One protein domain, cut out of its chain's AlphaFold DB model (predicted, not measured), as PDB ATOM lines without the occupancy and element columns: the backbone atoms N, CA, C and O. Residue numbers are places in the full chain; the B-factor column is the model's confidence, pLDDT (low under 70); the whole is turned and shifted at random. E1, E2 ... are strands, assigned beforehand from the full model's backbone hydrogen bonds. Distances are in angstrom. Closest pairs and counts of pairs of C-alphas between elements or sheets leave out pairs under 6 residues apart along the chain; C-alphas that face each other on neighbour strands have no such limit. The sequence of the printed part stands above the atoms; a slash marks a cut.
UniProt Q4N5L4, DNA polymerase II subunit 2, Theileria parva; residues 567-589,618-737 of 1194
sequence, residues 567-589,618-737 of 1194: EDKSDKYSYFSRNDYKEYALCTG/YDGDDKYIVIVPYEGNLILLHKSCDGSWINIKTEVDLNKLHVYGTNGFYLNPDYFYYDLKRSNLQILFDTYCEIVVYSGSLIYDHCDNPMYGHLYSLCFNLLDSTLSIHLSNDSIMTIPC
ATOM      1  N   GLU A 567      86.740 112.453 115.376       83.25
ATOM      2  CA  GLU A 567      85.918 111.238 115.316       83.25
ATOM      3  C   GLU A 567      86.417 110.220 114.261       83.25
ATOM      4  O   GLU A 567      85.829 109.148 114.092       83.25
ATOM      5  N   ASP A 568      87.517 110.511 113.553       74.81
ATOM      6  CA  ASP A 568      88.091 109.598 112.565       74.81
ATOM      7  C   ASP A 568      88.963 108.512 113.211       74.81
ATOM      8  O   ASP A 568      89.733 108.728 114.148       74.81
ATOM      9  N   LYS A 569      88.880 107.296 112.661       66.50
ATOM     10  CA  LYS A 569      89.737 106.179 113.083       66.50
ATOM     11  C   LYS A 569      91.146 106.380 112.548       66.50
ATOM     12  O   LYS A 569      91.334 106.483 111.337       66.50
ATOM     13  N   SER A 570      92.127 106.342 113.441       73.44
ATOM     14  CA  SER A 570      93.543 106.389 113.082       73.44
ATOM     15  C   SER A 570      94.187 105.001 113.154       73.44
ATOM     16  O   SER A 570      93.584 104.019 113.588       73.44
ATOM     17  N   ASP A 571      95.441 104.919 112.730       73.00
ATOM     18  CA  ASP A 571      96.342 103.802 113.014       73.00
ATOM     19  C   ASP A 571      96.724 103.708 114.507       73.00
ATOM     20  O   ASP A 571      97.084 102.631 114.984       73.00
ATOM     21  N   LYS A 572      96.593 104.814 115.252       75.50
ATOM     22  CA  LYS A 572      96.993 104.961 116.662       75.50
ATOM     23  C   LYS A 572      95.887 104.643 117.666       75.50
ATOM     24  O   LYS A 572      96.176 104.155 118.757       75.50
ATOM     25  N   TYR A 573      94.630 104.909 117.320       80.88
ATOM     26  CA  TYR A 573      93.467 104.603 118.154       80.88
ATOM     27  C   TYR A 573      92.222 104.296 117.323       80.88
ATOM     28  O   TYR A 573      91.995 104.837 116.238       80.88
ATOM     29  N   SER A 574      91.367 103.457 117.898       82.69
ATOM     30  CA  SER A 574      90.015 103.216 117.415       82.69
ATOM     31  C   SER A 574      89.019 104.141 118.115       82.69
ATOM     32  O   SER A 574      89.038 104.264 119.337       82.69
ATOM     33  N   TYR A 575      88.141 104.766 117.329       86.81
ATOM     34  CA  TYR A 575      86.981 105.505 117.821       86.81
ATOM     35  C   TYR A 575      85.702 104.666 117.698       86.81
ATOM     36  O   TYR A 575      85.493 103.950 116.702       86.81
ATOM     37  N   PHE A 576      84.843 104.764 118.708       87.56
ATOM     38  CA  PHE A 576      83.506 104.186 118.748       87.56
ATOM     39  C   PHE A 576      82.551 105.139 119.475       87.56
ATOM     40  O   PHE A 576      82.915 105.720 120.491       87.56
ATOM     41  N   SER A 577      81.320 105.272 118.983       88.50
ATOM     42  CA  SER A 577      80.272 106.059 119.635       88.50
ATOM     43  C   SER A 577      78.918 105.346 119.593       88.50
ATOM     44  O   SER A 577      78.635 104.553 118.688       88.50
ATOM     45  N   ARG A 578      78.094 105.594 120.615       86.81
ATOM     46  CA  ARG A 578      76.742 105.047 120.783       86.81
ATOM     47  C   ARG A 578      75.945 105.967 121.711       86.81
ATOM     48  O   ARG A 578      76.199 105.987 122.911       86.81
ATOM     49  N   ASN A 579      74.943 106.661 121.175       85.50
ATOM     50  CA  ASN A 579      74.216 107.721 121.889       85.50
ATOM     51  C   ASN A 579      75.222 108.766 122.427       85.50
ATOM     52  O   ASN A 579      76.149 109.132 121.708       85.50
ATOM     53  N   ASP A 580      75.080 109.189 123.683       90.44
ATOM     54  CA  ASP A 580      75.986 110.123 124.362       90.44
ATOM     55  C   ASP A 580      77.380 109.531 124.670       90.44
ATOM     56  O   ASP A 580      78.281 110.270 125.061       90.44
ATOM     57  N   TYR A 581      77.573 108.210 124.553       91.56
ATOM     58  CA  TYR A 581      78.842 107.543 124.865       91.56
ATOM     59  C   TYR A 581      79.802 107.565 123.671       91.56
ATOM     60  O   TYR A 581      79.449 107.165 122.557       91.56
ATOM     61  N   LYS A 582      81.044 107.968 123.936       92.81
ATOM     62  CA  LYS A 582      82.184 108.004 123.017       92.81
ATOM     63  C   LYS A 582      83.378 107.289 123.659       92.81
ATOM     64  O   LYS A 582      83.622 107.409 124.856       92.81
ATOM     65  N   GLU A 583      84.132 106.548 122.860       91.25
ATOM     66  CA  GLU A 583      85.235 105.693 123.297       91.25
ATOM     67  C   GLU A 583      86.428 105.841 122.351       91.25
ATOM     68  O   GLU A 583      86.296 105.662 121.137       91.25
ATOM     69  N   TYR A 584      87.598 106.105 122.931       90.81
ATOM     70  CA  TYR A 584      88.888 106.155 122.256       90.81
ATOM     71  C   TYR A 584      89.783 105.071 122.862       90.81
ATOM     72  O   TYR A 584      90.378 105.258 123.926       90.81
ATOM     73  N   ALA A 585      89.845 103.914 122.200       86.50
ATOM     74  CA  ALA A 585      90.632 102.762 122.635       86.50
ATOM     75  C   ALA A 585      91.898 102.636 121.777       86.50
ATOM     76  O   ALA A 585      91.816 102.557 120.544       86.50
ATOM     77  N   LEU A 586      93.062 102.654 122.426       82.31
ATOM     78  CA  LEU A 586      94.365 102.838 121.788       82.31
ATOM     79  C   LEU A 586      94.872 101.534 121.160       82.31
ATOM     80  O   LEU A 586      94.700 100.444 121.705       82.31
ATOM     81  N   CYS A 587      95.524 101.646 120.004       74.50
ATOM     82  CA  CYS A 587      96.203 100.521 119.367       74.50
ATOM     83  C   CYS A 587      97.476 100.168 120.151       74.50
ATOM     84  O   CYS A 587      98.193 101.063 120.603       74.50
ATOM     85  N   THR A 588      97.801  98.876 120.265       67.75
ATOM     86  CA  THR A 588      98.956  98.368 121.028       67.75
ATOM     87  C   THR A 588     100.241  99.153 120.743       67.75
ATOM     88  O   THR A 588     100.667  99.260 119.592       67.75
ATOM     89  N   GLY A 589     100.869  99.681 121.798       68.69
ATOM     90  CA  GLY A 589     102.074 100.512 121.704       68.69
ATOM     91  C   GLY A 589     101.828 102.019 121.569       68.69
ATOM     92  O   GLY A 589     102.791 102.743 121.330       68.69
ATOM     93  N   TYR A 618      81.358 110.964 127.929       94.50
ATOM     94  CA  TYR A 618      79.909 111.116 127.965       94.50
ATOM     95  C   TYR A 618      79.559 112.555 127.556       94.50
ATOM     96  O   TYR A 618      79.940 113.510 128.238       94.50
ATOM     97  N   ASP A 619      78.864 112.692 126.426       91.06
ATOM     98  CA  ASP A 619      78.625 113.943 125.685       91.06
ATOM     99  C   ASP A 619      77.167 114.450 125.805       91.06
ATOM    100  O   ASP A 619      76.700 115.209 124.954       91.06
ATOM    101  N   GLY A 620      76.449 114.020 126.852       89.62
ATOM    102  CA  GLY A 620      75.075 114.441 127.161       89.62
ATOM    103  C   GLY A 620      74.977 115.855 127.757       89.62
ATOM    104  O   GLY A 620      75.874 116.683 127.575       89.62
ATOM    105  N   ASP A 621      73.884 116.133 128.481       86.69
ATOM    106  CA  ASP A 621      73.631 117.443 129.114       86.69
ATOM    107  C   ASP A 621      74.771 117.853 130.071       86.69
ATOM    108  O   ASP A 621      75.351 118.931 129.932       86.69
ATOM    109  N   ASP A 622      75.133 116.953 130.993       89.75
ATOM    110  CA  ASP A 622      76.327 117.044 131.841       89.75
ATOM    111  C   ASP A 622      77.470 116.259 131.179       89.75
ATOM    112  O   ASP A 622      77.290 115.086 130.844       89.75
ATOM    113  N   LYS A 623      78.658 116.858 131.010       93.94
ATOM    114  CA  LYS A 623      79.757 116.242 130.237       93.94
ATOM    115  C   LYS A 623      80.871 115.696 131.123       93.94
ATOM    116  O   LYS A 623      81.425 116.427 131.947       93.94
ATOM    117  N   TYR A 624      81.244 114.434 130.898       95.25
ATOM    118  CA  TYR A 624      82.244 113.718 131.699       95.25
ATOM    119  C   TYR A 624      83.251 112.959 130.836       95.25
ATOM    120  O   TYR A 624      82.850 112.236 129.931       95.25
ATOM    121  N   ILE A 625      84.543 113.051 131.153       95.44
ATOM    122  CA  ILE A 625      85.596 112.207 130.567       95.44
ATOM    123  C   ILE A 625      86.146 111.291 131.662       95.44
ATOM    124  O   ILE A 625      86.519 111.770 132.730       95.44
ATOM    125  N   VAL A 626      86.227 109.990 131.395       95.25
ATOM    126  CA  VAL A 626      86.907 109.007 132.246       95.25
ATOM    127  C   VAL A 626      88.169 108.544 131.535       95.25
ATOM    128  O   VAL A 626      88.116 108.006 130.430       95.25
ATOM    129  N   ILE A 627      89.310 108.750 132.181       93.56
ATOM    130  CA  ILE A 627      90.622 108.326 131.699       93.56
ATOM    131  C   ILE A 627      91.031 107.091 132.499       93.56
ATOM    132  O   ILE A 627      91.089 107.147 133.731       93.56
ATOM    133  N   VAL A 628      91.331 105.990 131.808       91.25
ATOM    134  CA  VAL A 628      91.922 104.795 132.425       91.25
ATOM    135  C   VAL A 628      93.450 104.899 132.326       91.25
ATOM    136  O   VAL A 628      93.976 104.777 131.213       91.25
ATOM    137  N   PRO A 629      94.179 105.167 133.426       87.38
ATOM    138  CA  PRO A 629      95.639 105.265 133.402       87.38
ATOM    139  C   PRO A 629      96.298 103.886 133.246       87.38
ATOM    140  O   PRO A 629      95.661 102.848 133.437       87.38
ATOM    141  N   TYR A 630      97.593 103.865 132.927       82.81
ATOM    142  CA  TYR A 630      98.404 102.645 132.923       82.81
ATOM    143  C   TYR A 630      98.531 102.035 134.327       82.81
ATOM    144  O   TYR A 630      98.535 100.811 134.470       82.81
ATOM    145  N   GLU A 631      98.624 102.875 135.363       82.50
ATOM    146  CA  GLU A 631      98.598 102.465 136.772       82.50
ATOM    147  C   GLU A 631      97.871 103.499 137.635       82.50
ATOM    148  O   GLU A 631      98.042 104.703 137.453       82.50
ATOM    149  N   GLY A 632      97.107 103.023 138.621       84.69
ATOM    150  CA  GLY A 632      96.417 103.863 139.598       84.69
ATOM    151  C   GLY A 632      94.930 104.080 139.312       84.69
ATOM    152  O   GLY A 632      94.306 103.381 138.513       84.69
ATOM    153  N   ASN A 633      94.343 105.034 140.034       90.00
ATOM    154  CA  ASN A 633      92.902 105.265 140.024       90.00
ATOM    155  C   ASN A 633      92.445 105.989 138.746       90.00
ATOM    156  O   ASN A 633      93.152 106.847 138.220       90.00
ATOM    157  N   LEU A 634      91.216 105.710 138.313       92.00
ATOM    158  CA  LEU A 634      90.534 106.409 137.229       92.00
ATOM    159  C   LEU A 634      90.512 107.924 137.473       92.00
ATOM    160  O   LEU A 634      90.223 108.387 138.581       92.00
ATOM    161  N   ILE A 635      90.752 108.695 136.416       92.56
ATOM    162  CA  ILE A 635      90.644 110.156 136.450       92.56
ATOM    163  C   ILE A 635      89.295 110.530 135.837       92.56
ATOM    164  O   ILE A 635      89.046 110.228 134.670       92.56
ATOM    165  N   LEU A 636      88.430 111.177 136.620       94.88
ATOM    166  CA  LEU A 636      87.136 111.683 136.164       94.88
ATOM    167  C   LEU A 636      87.243 113.194 135.948       94.88
ATOM    168  O   LEU A 636      87.489 113.943 136.889       94.88
ATOM    169  N   LEU A 637      87.029 113.662 134.725       95.06
ATOM    170  CA  LEU A 637      86.922 115.084 134.411       95.06
ATOM    171  C   LEU A 637      85.454 115.441 134.198       95.06
ATOM    172  O   LEU A 637      84.752 114.741 133.475       95.06
ATOM    173  N   HIS A 638      85.004 116.545 134.782       94.94
ATOM    174  CA  HIS A 638      83.655 117.082 134.615       94.94
ATOM    175  C   HIS A 638      83.717 118.477 133.990       94.94
ATOM    176  O   HIS A 638      84.513 119.310 134.436       94.94
ATOM    177  N   LYS A 639      82.880 118.750 132.984       93.69
ATOM    178  CA  LYS A 639      82.766 120.089 132.402       93.69
ATOM    179  C   LYS A 639      81.816 120.945 133.235       93.69
ATOM    180  O   LYS A 639      80.617 120.704 133.283       93.69
ATOM    181  N   SER A 640      82.375 121.954 133.889       88.81
ATOM    182  CA  SER A 640      81.661 122.923 134.717       88.81
ATOM    183  C   SER A 640      80.773 123.858 133.879       88.81
ATOM    184  O   SER A 640      80.978 124.030 132.674       88.81
ATOM    185  N   CYS A 641      79.800 124.510 134.526       85.44
ATOM    186  CA  CYS A 641      78.870 125.448 133.891       85.44
ATOM    187  C   CYS A 641      79.554 126.685 133.271       85.44
ATOM    188  O   CYS A 641      78.973 127.316 132.393       85.44
ATOM    189  N   ASP A 642      80.774 127.032 133.702       86.00
ATOM    190  CA  ASP A 642      81.595 128.091 133.084       86.00
ATOM    191  C   ASP A 642      82.378 127.619 131.838       86.00
ATOM    192  O   ASP A 642      83.062 128.409 131.189       86.00
ATOM    193  N   GLY A 643      82.266 126.334 131.486       83.31
ATOM    194  CA  GLY A 643      82.944 125.698 130.361       83.31
ATOM    195  C   GLY A 643      84.318 125.102 130.684       83.31
ATOM    196  O   GLY A 643      84.863 124.400 129.829       83.31
ATOM    197  N   SER A 644      84.864 125.332 131.884       87.75
ATOM    198  CA  SER A 644      86.131 124.741 132.334       87.75
ATOM    199  C   SER A 644      85.993 123.253 132.683       87.75
ATOM    200  O   SER A 644      84.902 122.758 132.968       87.75
ATOM    201  N   TRP A 645      87.109 122.524 132.664       92.94
ATOM    202  CA  TRP A 645      87.160 121.116 133.062       92.94
ATOM    203  C   TRP A 645      87.761 120.969 134.461       92.94
ATOM    204  O   TRP A 645      88.851 121.468 134.737       92.94
ATOM    205  N   ILE A 646      87.052 120.259 135.338       92.56
ATOM    206  CA  ILE A 646      87.437 120.013 136.729       92.56
ATOM    207  C   ILE A 646      87.803 118.537 136.887       92.56
ATOM    208  O   ILE A 646      87.010 117.663 136.543       92.56
ATOM    209  N   ASN A 647      88.983 118.257 137.444       92.06
ATOM    210  CA  ASN A 647      89.409 116.903 137.799       92.06
ATOM    211  C   ASN A 647      88.826 116.492 139.163       92.06
ATOM    212  O   ASN A 647      89.158 117.080 140.196       92.06
ATOM    213  N   ILE A 648      87.969 115.475 139.150       91.25
ATOM    214  CA  ILE A 648      87.381 114.817 140.313       91.25
ATOM    215  C   ILE A 648      88.211 113.562 140.610       91.25
ATOM    216  O   ILE A 648      88.286 112.631 139.805       91.25
ATOM    217  N   LYS A 649      88.830 113.522 141.793       84.12
ATOM    218  CA  LYS A 649      89.588 112.349 142.253       84.12
ATOM    219  C   LYS A 649      88.643 111.181 142.525       84.12
ATOM    220  O   LYS A 649      87.699 111.345 143.291       84.12
ATOM    221  N   THR A 650      88.953 110.005 141.983       88.00
ATOM    222  CA  THR A 650      88.245 108.753 142.292       88.00
ATOM    223  C   THR A 650      89.119 107.829 143.152       88.00
ATOM    224  O   THR A 650      90.349 107.945 143.150       88.00
ATOM    225  N   GLU A 651      88.503 106.894 143.883       86.00
ATOM    226  CA  GLU A 651      89.213 105.793 144.562       86.00
ATOM    227  C   GLU A 651      89.225 104.482 143.743       86.00
ATOM    228  O   GLU A 651      89.756 103.471 144.201       86.00
ATOM    229  N   VAL A 652      88.654 104.484 142.532       87.75
ATOM    230  CA  VAL A 652      88.456 103.282 141.708       87.75
ATOM    231  C   VAL A 652      89.668 103.041 140.811       87.75
ATOM    232  O   VAL A 652      89.963 103.844 139.939       87.75
ATOM    233  N   ASP A 653      90.334 101.904 140.974       87.69
ATOM    234  CA  ASP A 653      91.413 101.411 140.105       87.69
ATOM    235  C   ASP A 653      90.955 100.132 139.388       87.69
ATOM    236  O   ASP A 653      90.571  99.165 140.052       87.69
ATOM    237  N   LEU A 654      90.967 100.116 138.052       86.50
ATOM    238  CA  LEU A 654      90.553  98.945 137.265       86.50
ATOM    239  C   LEU A 654      91.629  97.854 137.193       86.50
ATOM    240  O   LEU A 654      91.278  96.697 136.998       86.50
ATOM    241  N   ASN A 655      92.909  98.166 137.434       82.69
ATOM    242  CA  ASN A 655      93.978  97.157 137.481       82.69
ATOM    243  C   ASN A 655      93.818  96.202 138.678       82.69
ATOM    244  O   ASN A 655      94.438  95.144 138.725       82.69
ATOM    245  N   LYS A 656      92.992  96.586 139.660       85.19
ATOM    246  CA  LYS A 656      92.641  95.778 140.833       85.19
ATOM    247  C   LYS A 656      91.397  94.908 140.620       85.19
ATOM    248  O   LYS A 656      91.028  94.191 141.549       85.19
ATOM    249  N   LEU A 657      90.724  95.002 139.470       86.44
ATOM    250  CA  LEU A 657      89.550  94.202 139.124       86.44
ATOM    251  C   LEU A 657      89.979  92.941 138.371       86.44
ATOM    252  O   LEU A 657      90.615  93.033 137.327       86.44
ATOM    253  N   HIS A 658      89.548  91.779 138.854       82.88
ATOM    254  CA  HIS A 658      89.666  90.516 138.135       82.88
ATOM    255  C   HIS A 658      88.297  89.850 138.012       82.88
ATOM    256  O   HIS A 658      87.527  89.783 138.972       82.88
ATOM    257  N   VAL A 659      87.992  89.370 136.810       84.25
ATOM    258  CA  VAL A 659      86.692  88.805 136.444       84.25
ATOM    259  C   VAL A 659      86.895  87.470 135.745       84.25
ATOM    260  O   VAL A 659      87.724  87.356 134.843       84.25
ATOM    261  N   TYR A 660      86.144  86.454 136.160       79.56
ATOM    262  CA  TYR A 660      86.302  85.083 135.675       79.56
ATOM    263  C   TYR A 660      84.983  84.550 135.122       79.56
ATOM    264  O   TYR A 660      83.906  84.868 135.635       79.56
ATOM    265  N   GLY A 661      85.074  83.761 134.055       71.38
ATOM    266  CA  GLY A 661      83.930  83.123 133.410       71.38
ATOM    267  C   GLY A 661      83.816  81.641 133.741       71.38
ATOM    268  O   GLY A 661      84.617  81.097 134.501       71.38
ATOM    269  N   THR A 662      82.856  80.980 133.089       58.09
ATOM    270  CA  THR A 662      82.668  79.521 133.148       58.09
ATOM    271  C   THR A 662      83.996  78.777 133.003       58.09
ATOM    272  O   THR A 662      84.702  78.965 132.004       58.09
ATOM    273  N   ASN A 663      84.287  77.891 133.961       49.62
ATOM    274  CA  ASN A 663      85.538  77.129 134.138       49.62
ATOM    275  C   ASN A 663      86.719  77.887 134.789       49.62
ATOM    276  O   ASN A 663      87.829  77.362 134.804       49.62
ATOM    277  N   GLY A 664      86.517  79.089 135.340       56.38
ATOM    278  CA  GLY A 664      87.545  79.812 136.109       56.38
ATOM    279  C   GLY A 664      88.618  80.522 135.288       56.38
ATOM    280  O   GLY A 664      89.573  81.047 135.859       56.38
ATOM    281  N   PHE A 665      88.486  80.562 133.962       59.44
ATOM    282  CA  PHE A 665      89.374  81.358 133.119       59.44
ATOM    283  C   PHE A 665      89.076  82.849 133.280       59.44
ATOM    284  O   PHE A 665      87.915  83.259 133.386       59.44
ATOM    285  N   TYR A 666      90.132  83.661 133.255       67.31
ATOM    286  CA  TYR A 666      90.021  85.113 133.230       67.31
ATOM    287  C   TYR A 666      89.238  85.573 131.992       67.31
ATOM    288  O   TYR A 666      89.484  85.102 130.876       67.31
ATOM    289  N   LEU A 667      88.287  86.493 132.169       72.81
ATOM    290  CA  LEU A 667      87.535  87.048 131.050       72.81
ATOM    291  C   LEU A 667      88.393  88.065 130.299       72.81
ATOM    292  O   LEU A 667      88.656  89.165 130.776       72.81
ATOM    293  N   ASN A 668      88.788  87.698 129.083       71.31
ATOM    294  CA  ASN A 668      89.435  88.611 128.148       71.31
ATOM    295  C   ASN A 668      88.521  89.832 127.850       71.31
ATOM    296  O   ASN A 668      87.310  89.641 127.696       71.31
ATOM    297  N   PRO A 669      89.073  91.054 127.697       71.12
ATOM    298  CA  PRO A 669      88.327  92.251 127.293       71.12
ATOM    299  C   PRO A 669      87.473  92.140 126.018       71.12
ATOM    300  O   PRO A 669      86.577  92.952 125.835       71.12
ATOM    301  N   ASP A 670      87.679  91.149 125.143       73.00
ATOM    302  CA  ASP A 670      86.770  90.868 124.016       73.00
ATOM    303  C   ASP A 670      85.373  90.358 124.449       73.00
ATOM    304  O   ASP A 670      84.441  90.361 123.639       73.00
ATOM    305  N   TYR A 671      85.208  89.920 125.705       81.06
ATOM    306  CA  TYR A 671      83.960  89.364 126.250       81.06
ATOM    307  C   TYR A 671      83.121  90.347 127.085       81.06
ATOM    308  O   TYR A 671      82.043  89.986 127.569       81.06
ATOM    309  N   PHE A 672      83.585  91.582 127.256       87.12
ATOM    310  CA  PHE A 672      82.830  92.662 127.884       87.12
ATOM    311  C   PHE A 672      83.114  93.995 127.183       87.12
ATOM    312  O   PHE A 672      84.011  94.108 126.355       87.12
ATOM    313  N   TYR A 673      82.328  95.026 127.467       87.88
ATOM    314  CA  TYR A 673      82.577  96.370 126.950       87.88
ATOM    315  C   TYR A 673      82.179  97.435 127.966       87.88
ATOM    316  O   TYR A 673      81.405  97.178 128.887       87.88
ATOM    317  N   TYR A 674      82.720  98.636 127.781       91.19
ATOM    318  CA  TYR A 674      82.448  99.779 128.641       91.19
ATOM    319  C   TYR A 674      81.255 100.604 128.134       91.19
ATOM    320  O   TYR A 674      80.902 100.591 126.950       91.19
ATOM    321  N   ASP A 675      80.611 101.306 129.058       91.06
ATOM    322  CA  ASP A 675      79.570 102.302 128.818       91.06
ATOM    323  C   ASP A 675      79.654 103.378 129.912       91.06
ATOM    324  O   ASP A 675      80.125 103.104 131.022       91.06
ATOM    325  N   LEU A 676      79.189 104.594 129.624       90.69
ATOM    326  CA  LEU A 676      79.081 105.668 130.616       90.69
ATOM    327  C   LEU A 676      77.642 106.159 130.707       90.69
ATOM    328  O   LEU A 676      77.016 106.485 129.702       90.69
ATOM    329  N   LYS A 677      77.145 106.282 131.938       87.00
ATOM    330  CA  LYS A 677      75.873 106.949 132.240       87.00
ATOM    331  C   LYS A 677      76.164 108.093 133.200       87.00
ATOM    332  O   LYS A 677      76.297 107.874 134.406       87.00
ATOM    333  N   ARG A 678      76.313 109.305 132.649       88.00
ATOM    334  CA  ARG A 678      76.895 110.470 133.339       88.00
ATOM    335  C   ARG A 678      78.285 110.125 133.894       88.00
ATOM    336  O   ARG A 678      79.161 109.737 133.128       88.00
ATOM    337  N   SER A 679      78.476 110.206 135.209       88.38
ATOM    338  CA  SER A 679      79.716 109.863 135.916       88.38
ATOM    339  C   SER A 679      79.903 108.366 136.202       88.38
ATOM    340  O   SER A 679      80.942 107.985 136.733       88.38
ATOM    341  N   ASN A 680      78.910 107.513 135.926       91.25
ATOM    342  CA  ASN A 680      78.957 106.099 136.305       91.25
ATOM    343  C   ASN A 680      79.542 105.245 135.178       91.25
ATOM    344  O   ASN A 680      78.986 105.201 134.077       91.25
ATOM    345  N   LEU A 681      80.626 104.529 135.483       93.50
ATOM    346  CA  LEU A 681      81.259 103.570 134.583       93.50
ATOM    347  C   LEU A 681      80.548 102.222 134.669       93.50
ATOM    348  O   LEU A 681      80.480 101.623 135.740       93.50
ATOM    349  N   GLN A 682      80.056 101.723 133.539       93.06
ATOM    350  CA  GLN A 682      79.457 100.397 133.437       93.06
ATOM    351  C   GLN A 682      80.348  99.476 132.610       93.06
ATOM    352  O   GLN A 682      80.745  99.810 131.498       93.06
ATOM    353  N   ILE A 683      80.639  98.302 133.160       92.56
ATOM    354  CA  ILE A 683      81.179  97.152 132.442       92.56
ATOM    355  C   ILE A 683      79.987  96.246 132.141       92.56
ATOM    356  O   ILE A 683      79.225  95.886 133.044       92.56
ATOM    357  N   LEU A 684      79.791  95.919 130.870       89.56
ATOM    358  CA  LEU A 684      78.672  95.132 130.359       89.56
ATOM    359  C   LEU A 684      79.217  93.850 129.740       89.56
ATOM    360  O   LEU A 684      80.055  93.902 128.841       89.56
ATOM    361  N   PHE A 685      78.747  92.704 130.221       87.62
ATOM    362  CA  PHE A 685      79.266  91.404 129.813       87.62
ATOM    363  C   PHE A 685      78.468  90.854 128.621       87.62
ATOM    364  O   PHE A 685      77.235  90.859 128.614       87.62
ATOM    365  N   ASP A 686      79.183  90.383 127.597       80.88
ATOM    366  CA  ASP A 686      78.622  89.659 126.446       80.88
ATOM    367  C   ASP A 686      78.747  88.121 126.627       80.88
ATOM    368  O   ASP A 686      78.258  87.357 125.794       80.88
ATOM    369  N   THR A 687      79.350  87.660 127.733       82.06
ATOM    370  CA  THR A 687      79.413  86.257 128.192       82.06
ATOM    371  C   THR A 687      79.084  86.156 129.689       82.06
ATOM    372  O   THR A 687      78.840  87.166 130.345       82.06
ATOM    373  N   TYR A 688      79.107  84.951 130.257       81.75
ATOM    374  CA  TYR A 688      78.951  84.756 131.698       81.75
ATOM    375  C   TYR A 688      80.192  85.144 132.501       81.75
ATOM    376  O   TYR A 688      81.286  84.637 132.257       81.75
ATOM    377  N   CYS A 689      79.976  85.974 133.521       84.25
ATOM    378  CA  CYS A 689      80.892  86.164 134.637       84.25
ATOM    379  C   CYS A 689      80.353  85.404 135.857       84.25
ATOM    380  O   CYS A 689      79.201  85.595 136.255       84.25
ATOM    381  N   GLU A 690      81.175  84.513 136.410       79.94
ATOM    382  CA  GLU A 690      80.852  83.702 137.590       79.94
ATOM    383  C   GLU A 690      81.481  84.277 138.858       79.94
ATOM    384  O   GLU A 690      80.843  84.265 139.903       79.94
ATOM    385  N   ILE A 691      82.705  84.810 138.766       83.00
ATOM    386  CA  ILE A 691      83.465  85.300 139.922       83.00
ATOM    387  C   ILE A 691      83.991  86.711 139.646       83.00
ATOM    388  O   ILE A 691      84.579  86.971 138.592       83.00
ATOM    389  N   VAL A 692      83.833  87.602 140.628       85.62
ATOM    390  CA  VAL A 692      84.419  88.951 140.641       85.62
ATOM    391  C   VAL A 692      85.290  89.121 141.878       85.62
ATOM    392  O   VAL A 692      84.817  89.016 143.012       85.62
ATOM    393  N   VAL A 693      86.559  89.449 141.654       83.12
ATOM    394  CA  VAL A 693      87.538  89.797 142.688       83.12
ATOM    395  C   VAL A 693      87.954  91.249 142.483       83.12
ATOM    396  O   VAL A 693      88.241  91.666 141.364       83.12
ATOM    397  N   TYR A 694      88.013  92.033 143.557       83.88
ATOM    398  CA  TYR A 694      88.493  93.412 143.506       83.88
ATOM    399  C   TYR A 694      89.448  93.697 144.658       83.88
ATOM    400  O   TYR A 694      89.135  93.418 145.816       83.88
ATOM    401  N   SER A 695      90.619  94.264 144.361       80.69
ATOM    402  CA  SER A 695      91.674  94.534 145.353       80.69
ATOM    403  C   SER A 695      92.024  93.295 146.201       80.69
ATOM    404  O   SER A 695      92.197  93.385 147.415       80.69
ATOM    405  N   GLY A 696      92.057  92.116 145.566       73.88
ATOM    406  CA  GLY A 696      92.306  90.822 146.218       73.88
ATOM    407  C   GLY A 696      91.155  90.273 147.076       73.88
ATOM    408  O   GLY A 696      91.294  89.198 147.651       73.88
ATOM    409  N   SER A 697      90.021  90.975 147.168       75.88
ATOM    410  CA  SER A 697      88.830  90.521 147.897       75.88
ATOM    411  C   SER A 697      87.816  89.897 146.941       75.88
ATOM    412  O   SER A 697      87.462  90.515 145.937       75.88
ATOM    413  N   LEU A 698      87.320  88.697 147.256       80.81
ATOM    414  CA  LEU A 698      86.161  88.113 146.575       80.81
ATOM    415  C   LEU A 698      84.936  88.995 146.847       80.81
ATOM    416  O   LEU A 698      84.561  89.184 148.003       80.81
ATOM    417  N   ILE A 699      84.352  89.557 145.790       82.62
ATOM    418  CA  ILE A 699      83.165  90.419 145.866       82.62
ATOM    419  C   ILE A 699      81.897  89.648 145.478       82.62
ATOM    420  O   ILE A 699      80.838  89.891 146.054       82.62
ATOM    421  N   TYR A 700      81.992  88.739 144.508       84.62
ATOM    422  CA  TYR A 700      80.865  87.945 144.026       84.62
ATOM    423  C   TYR A 700      81.332  86.566 143.564       84.62
ATOM    424  O   TYR A 700      82.326  86.473 142.842       84.62
ATOM    425  N   ASP A 701      80.576  85.540 143.943       82.25
ATOM    426  CA  ASP A 701      80.621  84.190 143.387       82.25
ATOM    427  C   ASP A 701      79.181  83.776 143.039       82.25
ATOM    428  O   ASP A 701      78.274  83.849 143.872       82.25
ATOM    429  N   HIS A 702      78.948  83.362 141.797       78.19
ATOM    430  CA  HIS A 702      77.652  82.865 141.339       78.19
ATOM    431  C   HIS A 702      77.209  81.598 142.096       78.19
ATOM    432  O   HIS A 702      76.009  81.387 142.283       78.19
ATOM    433  N   CYS A 703      78.154  80.784 142.579       70.88
ATOM    434  CA  CYS A 703      77.877  79.539 143.295       70.88
ATOM    435  C   CYS A 703      77.249  79.770 144.680       70.88
ATOM    436  O   CYS A 703      76.536  78.889 145.164       70.88
ATOM    437  N   ASP A 704      77.454  80.943 145.297       71.94
ATOM    438  CA  ASP A 704      76.845  81.294 146.590       71.94
ATOM    439  C   ASP A 704      75.314  81.405 146.492       71.94
ATOM    440  O   ASP A 704      74.599  81.081 147.444       71.94
ATOM    441  N   ASN A 705      74.787  81.860 145.345       71.69
ATOM    442  CA  ASN A 705      73.350  81.848 145.070       71.69
ATOM    443  C   ASN A 705      73.030  81.841 143.556       71.69
ATOM    444  O   ASN A 705      72.734  82.894 142.972       71.69
ATOM    445  N   PRO A 706      72.978  80.653 142.919       73.06
ATOM    446  CA  PRO A 706      72.659  80.527 141.495       73.06
ATOM    447  C   PRO A 706      71.259  81.045 141.115       73.06
ATOM    448  O   PRO A 706      71.017  81.391 139.958       73.06
ATOM    449  N   MET A 707      70.342  81.161 142.088       78.00
ATOM    450  CA  MET A 707      68.974  81.682 141.915       78.00
ATOM    451  C   MET A 707      68.886  83.218 141.907       78.00
ATOM    452  O   MET A 707      67.789  83.781 141.850       78.00
ATOM    453  N   TYR A 708      70.023  83.917 141.917       76.00
ATOM    454  CA  TYR A 708      70.083  85.292 141.423       76.00
ATOM    455  C   TYR A 708      70.472  85.381 139.934       76.00
ATOM    456  O   TYR A 708      70.327  86.432 139.309       76.00
ATOM    457  N   GLY A 709      70.890  84.266 139.328       75.94
ATOM    458  CA  GLY A 709      71.356  84.213 137.946       75.94
ATOM    459  C   GLY A 709      72.762  84.781 137.764       75.94
ATOM    460  O   GLY A 709      73.441  85.152 138.721       75.94
ATOM    461  N   HIS A 710      73.214  84.818 136.513       81.38
ATOM    462  CA  HIS A 710      74.539  85.334 136.182       81.38
ATOM    463  C   HIS A 710      74.583  86.861 136.232       81.38
ATOM    464  O   HIS A 710      73.594  87.549 135.949       81.38
ATOM    465  N   LEU A 711      75.766  87.377 136.537       87.00
ATOM    466  CA  LEU A 711      76.114  88.784 136.432       87.00
ATOM    467  C   LEU A 711      76.111  89.218 134.961       87.00
ATOM    468  O   LEU A 711      76.757  88.582 134.129       87.00
ATOM    469  N   TYR A 712      75.417  90.319 134.652       87.00
ATOM    470  CA  TYR A 712      75.433  90.930 133.312       87.00
ATOM    471  C   TYR A 712      76.062  92.333 133.284       87.00
ATOM    472  O   TYR A 712      76.465  92.802 132.216       87.00
ATOM    473  N   SER A 713      76.181  93.008 134.435       91.00
ATOM    474  CA  SER A 713      76.883  94.292 134.532       91.00
ATOM    475  C   SER A 713      77.534  94.539 135.895       91.00
ATOM    476  O   SER A 713      76.979  94.186 136.936       91.00
ATOM    477  N   LEU A 714      78.690  95.209 135.869       93.31
ATOM    478  CA  LEU A 714      79.301  95.893 137.011       93.31
ATOM    479  C   LEU A 714      79.207  97.405 136.782       93.31
ATOM    480  O   LEU A 714      79.624  97.893 135.736       93.31
ATOM    481  N   CYS A 715      78.691  98.153 137.752       93.38
ATOM    482  CA  CYS A 715      78.528  99.604 137.684       93.38
ATOM    483  C   CYS A 715      79.317 100.277 138.815       93.38
ATOM    484  O   CYS A 715      78.961 100.146 139.985       93.38
ATOM    485  N   PHE A 716      80.377 101.005 138.467       92.31
ATOM    486  CA  PHE A 716      81.155 101.828 139.389       92.31
ATOM    487  C   PHE A 716      80.592 103.252 139.405       92.31
ATOM    488  O   PHE A 716      80.664 103.973 138.406       92.31
ATOM    489  N   ASN A 717      80.069 103.683 140.552       90.94
ATOM    490  CA  ASN A 717      79.809 105.095 140.808       90.94
ATOM    491  C   ASN A 717      81.138 105.772 141.161       90.94
ATOM    492  O   ASN A 717      81.695 105.545 142.236       90.94
ATOM    493  N   LEU A 718      81.651 106.591 140.240       90.81
ATOM    494  CA  LEU A 718      82.959 107.241 140.370       90.81
ATOM    495  C   LEU A 718      82.960 108.454 141.316       90.81
ATOM    496  O   LEU A 718      84.038 108.911 141.688       90.81
ATOM    497  N   LEU A 719      81.786 108.965 141.710       87.50
ATOM    498  CA  LEU A 719      81.656 110.063 142.674       87.50
ATOM    499  C   LEU A 719      81.697 109.533 144.113       87.50
ATOM    500  O   LEU A 719      82.489 110.005 144.924       87.50
ATOM    501  N   ASP A 720      80.897 108.503 144.403       84.69
ATOM    502  CA  ASP A 720      80.742 107.954 145.761       84.69
ATOM    503  C   ASP A 720      81.604 106.702 146.026       84.69
ATOM    504  O   ASP A 720      81.596 106.157 147.129       84.69
ATOM    505  N   SER A 721      82.356 106.232 145.021       80.75
ATOM    506  CA  SER A 721      83.219 105.036 145.079       80.75
ATOM    507  C   SER A 721      82.484 103.767 145.548       80.75
ATOM    508  O   SER A 721      82.956 103.016 146.406       80.75
ATOM    509  N   THR A 722      81.304 103.516 144.970       87.06
ATOM    510  CA  THR A 722      80.519 102.292 145.197       87.06
ATOM    511  C   THR A 722      80.436 101.431 143.941       87.06
ATOM    512  O   THR A 722      80.316 101.936 142.823       87.06
ATOM    513  N   LEU A 723      80.483 100.112 144.129       89.56
ATOM    514  CA  LEU A 723      80.313  99.111 143.083       89.56
ATOM    515  C   LEU A 723      78.918  98.493 143.203       89.56
ATOM    516  O   LEU A 723      78.561  97.961 144.250       89.56
ATOM    517  N   SER A 724      78.132  98.537 142.132       91.38
ATOM    518  CA  SER A 724      76.855  97.828 142.030       91.38
ATOM    519  C   SER A 724      76.949  96.689 141.022       91.38
ATOM    520  O   SER A 724      77.462  96.862 139.919       91.38
ATOM    521  N   ILE A 725      76.448  95.522 141.409       91.69
ATOM    522  CA  ILE A 725      76.434  94.296 140.613       91.69
ATOM    523  C   ILE A 725      75.007  94.047 140.160       91.69
ATOM    524  O   ILE A 725      74.118  93.946 141.004       91.69
ATOM    525  N   HIS A 726      74.784  93.960 138.849       90.69
ATOM    526  CA  HIS A 726      73.462  93.715 138.277       90.69
ATOM    527  C   HIS A 726      73.370  92.268 137.772       90.69
ATOM    528  O   HIS A 726      74.215  91.809 136.992       90.69
ATOM    529  N   LEU A 727      72.345  91.553 138.237       88.81
ATOM    530  CA  LEU A 727      72.163  90.115 138.033       88.81
ATOM    531  C   LEU A 727      70.964  89.821 137.120       88.81
ATOM    532  O   LEU A 727      70.025  90.608 137.034       88.81
ATOM    533  N   SER A 728      70.982  88.669 136.445       83.19
ATOM    534  CA  SER A 728      69.999  88.288 135.408       83.19
ATOM    535  C   SER A 728      68.539  88.186 135.888       83.19
ATOM    536  O   SER A 728      67.634  88.057 135.065       83.19
ATOM    537  N   ASN A 729      68.292  88.214 137.200       82.81
ATOM    538  CA  ASN A 729      66.958  88.250 137.800       82.81
ATOM    539  C   ASN A 729      66.467  89.680 138.151       82.81
ATOM    540  O   ASN A 729      65.448  89.805 138.830       82.81
ATOM    541  N   ASP A 730      67.184  90.721 137.712       84.00
ATOM    542  CA  ASP A 730      67.043  92.152 138.049       84.00
ATOM    543  C   ASP A 730      67.460  92.550 139.481       84.00
ATOM    544  O   ASP A 730      67.235  93.685 139.906       84.00
ATOM    545  N   SER A 731      68.099  91.657 140.244       86.75
ATOM    546  CA  SER A 731      68.663  92.016 141.553       86.75
ATOM    547  C   SER A 731      69.914  92.877 141.396       86.75
ATOM    548  O   SER A 731      70.777  92.610 140.556       86.75
ATOM    549  N   ILE A 732      70.023  93.889 142.257       89.62
ATOM    550  CA  ILE A 732      71.173  94.790 142.346       89.62
ATOM    551  C   ILE A 732      71.811  94.626 143.724       89.62
ATOM    552  O   ILE A 732      71.152  94.831 144.743       89.62
ATOM    553  N   MET A 733      73.097  94.278 143.759       87.50
ATOM    554  CA  MET A 733      73.891  94.236 144.991       87.50
ATOM    555  C   MET A 733      74.878  95.398 144.986       87.50
ATOM    556  O   MET A 733      75.782  95.429 144.153       87.50
ATOM    557  N   THR A 734      74.717  96.351 145.902       86.62
ATOM    558  CA  THR A 734      75.621  97.503 146.036       86.62
ATOM    559  C   THR A 734      76.581  97.295 147.200       86.62
ATOM    560  O   THR A 734      76.168  96.992 148.317       86.62
ATOM    561  N   ILE A 735      77.871  97.464 146.924       82.62
ATOM    562  CA  ILE A 735      78.986  97.174 147.821       82.62
ATOM    563  C   ILE A 735      79.922  98.400 147.794       82.62
ATOM    564  O   ILE A 735      80.271  98.872 146.708       82.62
ATOM    565  N   PRO A 736      80.331  98.971 148.943       75.81
ATOM    566  CA  PRO A 736      81.343 100.028 148.951       75.81
ATOM    567  C   PRO A 736      82.670  99.466 148.425       75.81
ATOM    568  O   PRO A 736      83.036  98.350 148.796       75.81
ATOM    569  N   CYS A 737      83.402 100.206 147.582       64.75
ATOM    570  CA  CYS A 737      84.688  99.725 147.070       64.75
ATOM    571  C   CYS A 737      85.630  99.381 148.245       64.75
ATOM    572  O   CYS A 737      85.903 100.260 149.072       64.75
TER     573      CYS A 737
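Overview. This is residues 567 to 589 and 618 to 737 of the 1194 residues of the protein "DNA polymerase II subunit 2" of Theileria parva (UniProt Q4N5L4). A partial sandwich with a smaller group of strands at one end: a strongly twisted five-stranded sheet has a three-stranded sheet, E6 E9 E10, over one face, opposite its strands E11, E12 and E13. Past the other end of the large sheet's strands lie the hairpin E1 and E2 and the three-stranded sheet E3 E4 E5, with E2 and E3 near each other. The printed part has 143 residues with 13 named strands, E1 to E13 in chain order, and no named helix: the class is all strand. The largest sheet has the order E7, E8, E11, E12, E13; all four sheets are antiparallel. The whole is compact, with a radius of gyration of the C-alphas of 16.0 A and spans of 48 by 34 by 29 A.

Along the chain. In the largest sheet, E7 is residues 672 to 677, 16.5 A long, and E8 is residues 680 to 689, 20.1 A long, the longest strand by residues. E11 is residues 711 to 717, 17.3 A, E12 residues 722 to 727, 16.4 A, and E13 residues 732 to 736, 13.2 A, ending with C-alpha 736 at (81.343, 100.028, 148.951). E6 is residues 657 to 660, E9 residues 691 to 694 and E10 residues 697 to 701, which begins with C-alpha 697 at (88.830, 90.521, 147.897). E3 is residues 624 to 629, 15.9 A, E4 residues 635 to 639, 13.3 A, and E5 residues 645 to 649, 12.9 A. E1 is residues 573 to 578, 16.9 A, beginning with C-alpha 573 at (93.467, 104.603, 118.154), and E2 is residues 581 to 586, 16.5 A.

Arrangement. In the largest sheet the edge strands are E7 and E13, and the strands' lines turn by 80 degrees from edge to edge. E7 and E8 form a hairpin, with N 675 and O 682 within hydrogen-bond range at 2.9 A. E8 and E11 are antiparallel at 164 degrees, with N 683 and O 714 at 2.8 A. E11, E12 and E13 form a meander, each strand the antiparallel neighbour of the one before; N 715 and O 724 are 2.8 A apart, and N 725 and O 733 are 2.8 A apart. E8 bends by 95 degrees at residue 686, and it and E9 meet only through their link. In the sheet E6, E9, E10, N 658 and O 693 are 2.8 A apart, and N 694 and O 697 are 2.9 A apart. The closest C-alphas of E6 and E8, those of Tyr 660 and Cys 689, are 5.6 A apart. E10 and E13 are only just apart, with closest C-alphas at 8.2 A. E3, E4 and E5 form a second meander, with N 627 and O 635 at 2.9 A and N 648 and O 636 at 2.8 A. E3 and E8 are only just apart, at 8.2 A. The hairpin E1 and E2 has N 576 and O 583 at 3.0 A. The closest C-alphas of E2 and E7, those of Tyr 581 and Leu 676, are 6.1 A apart.

Size, cuts and confidence. The two C-alphas farthest apart, those of Asp 642 and Asn 663, are 51.1 A from each other. Residues 590 to 617 are cut out, and C-alphas 589 and 618 are 25.4 A apart across this gap, which lies in the link from E2 to E3. Of the links that are printed whole, E6 to E7 is long, with 11 residues. The mean pLDDT of the printed part is 84.1; residue 569, residues 588 to 589, residues 662 to 666 and residue 737 are under 70.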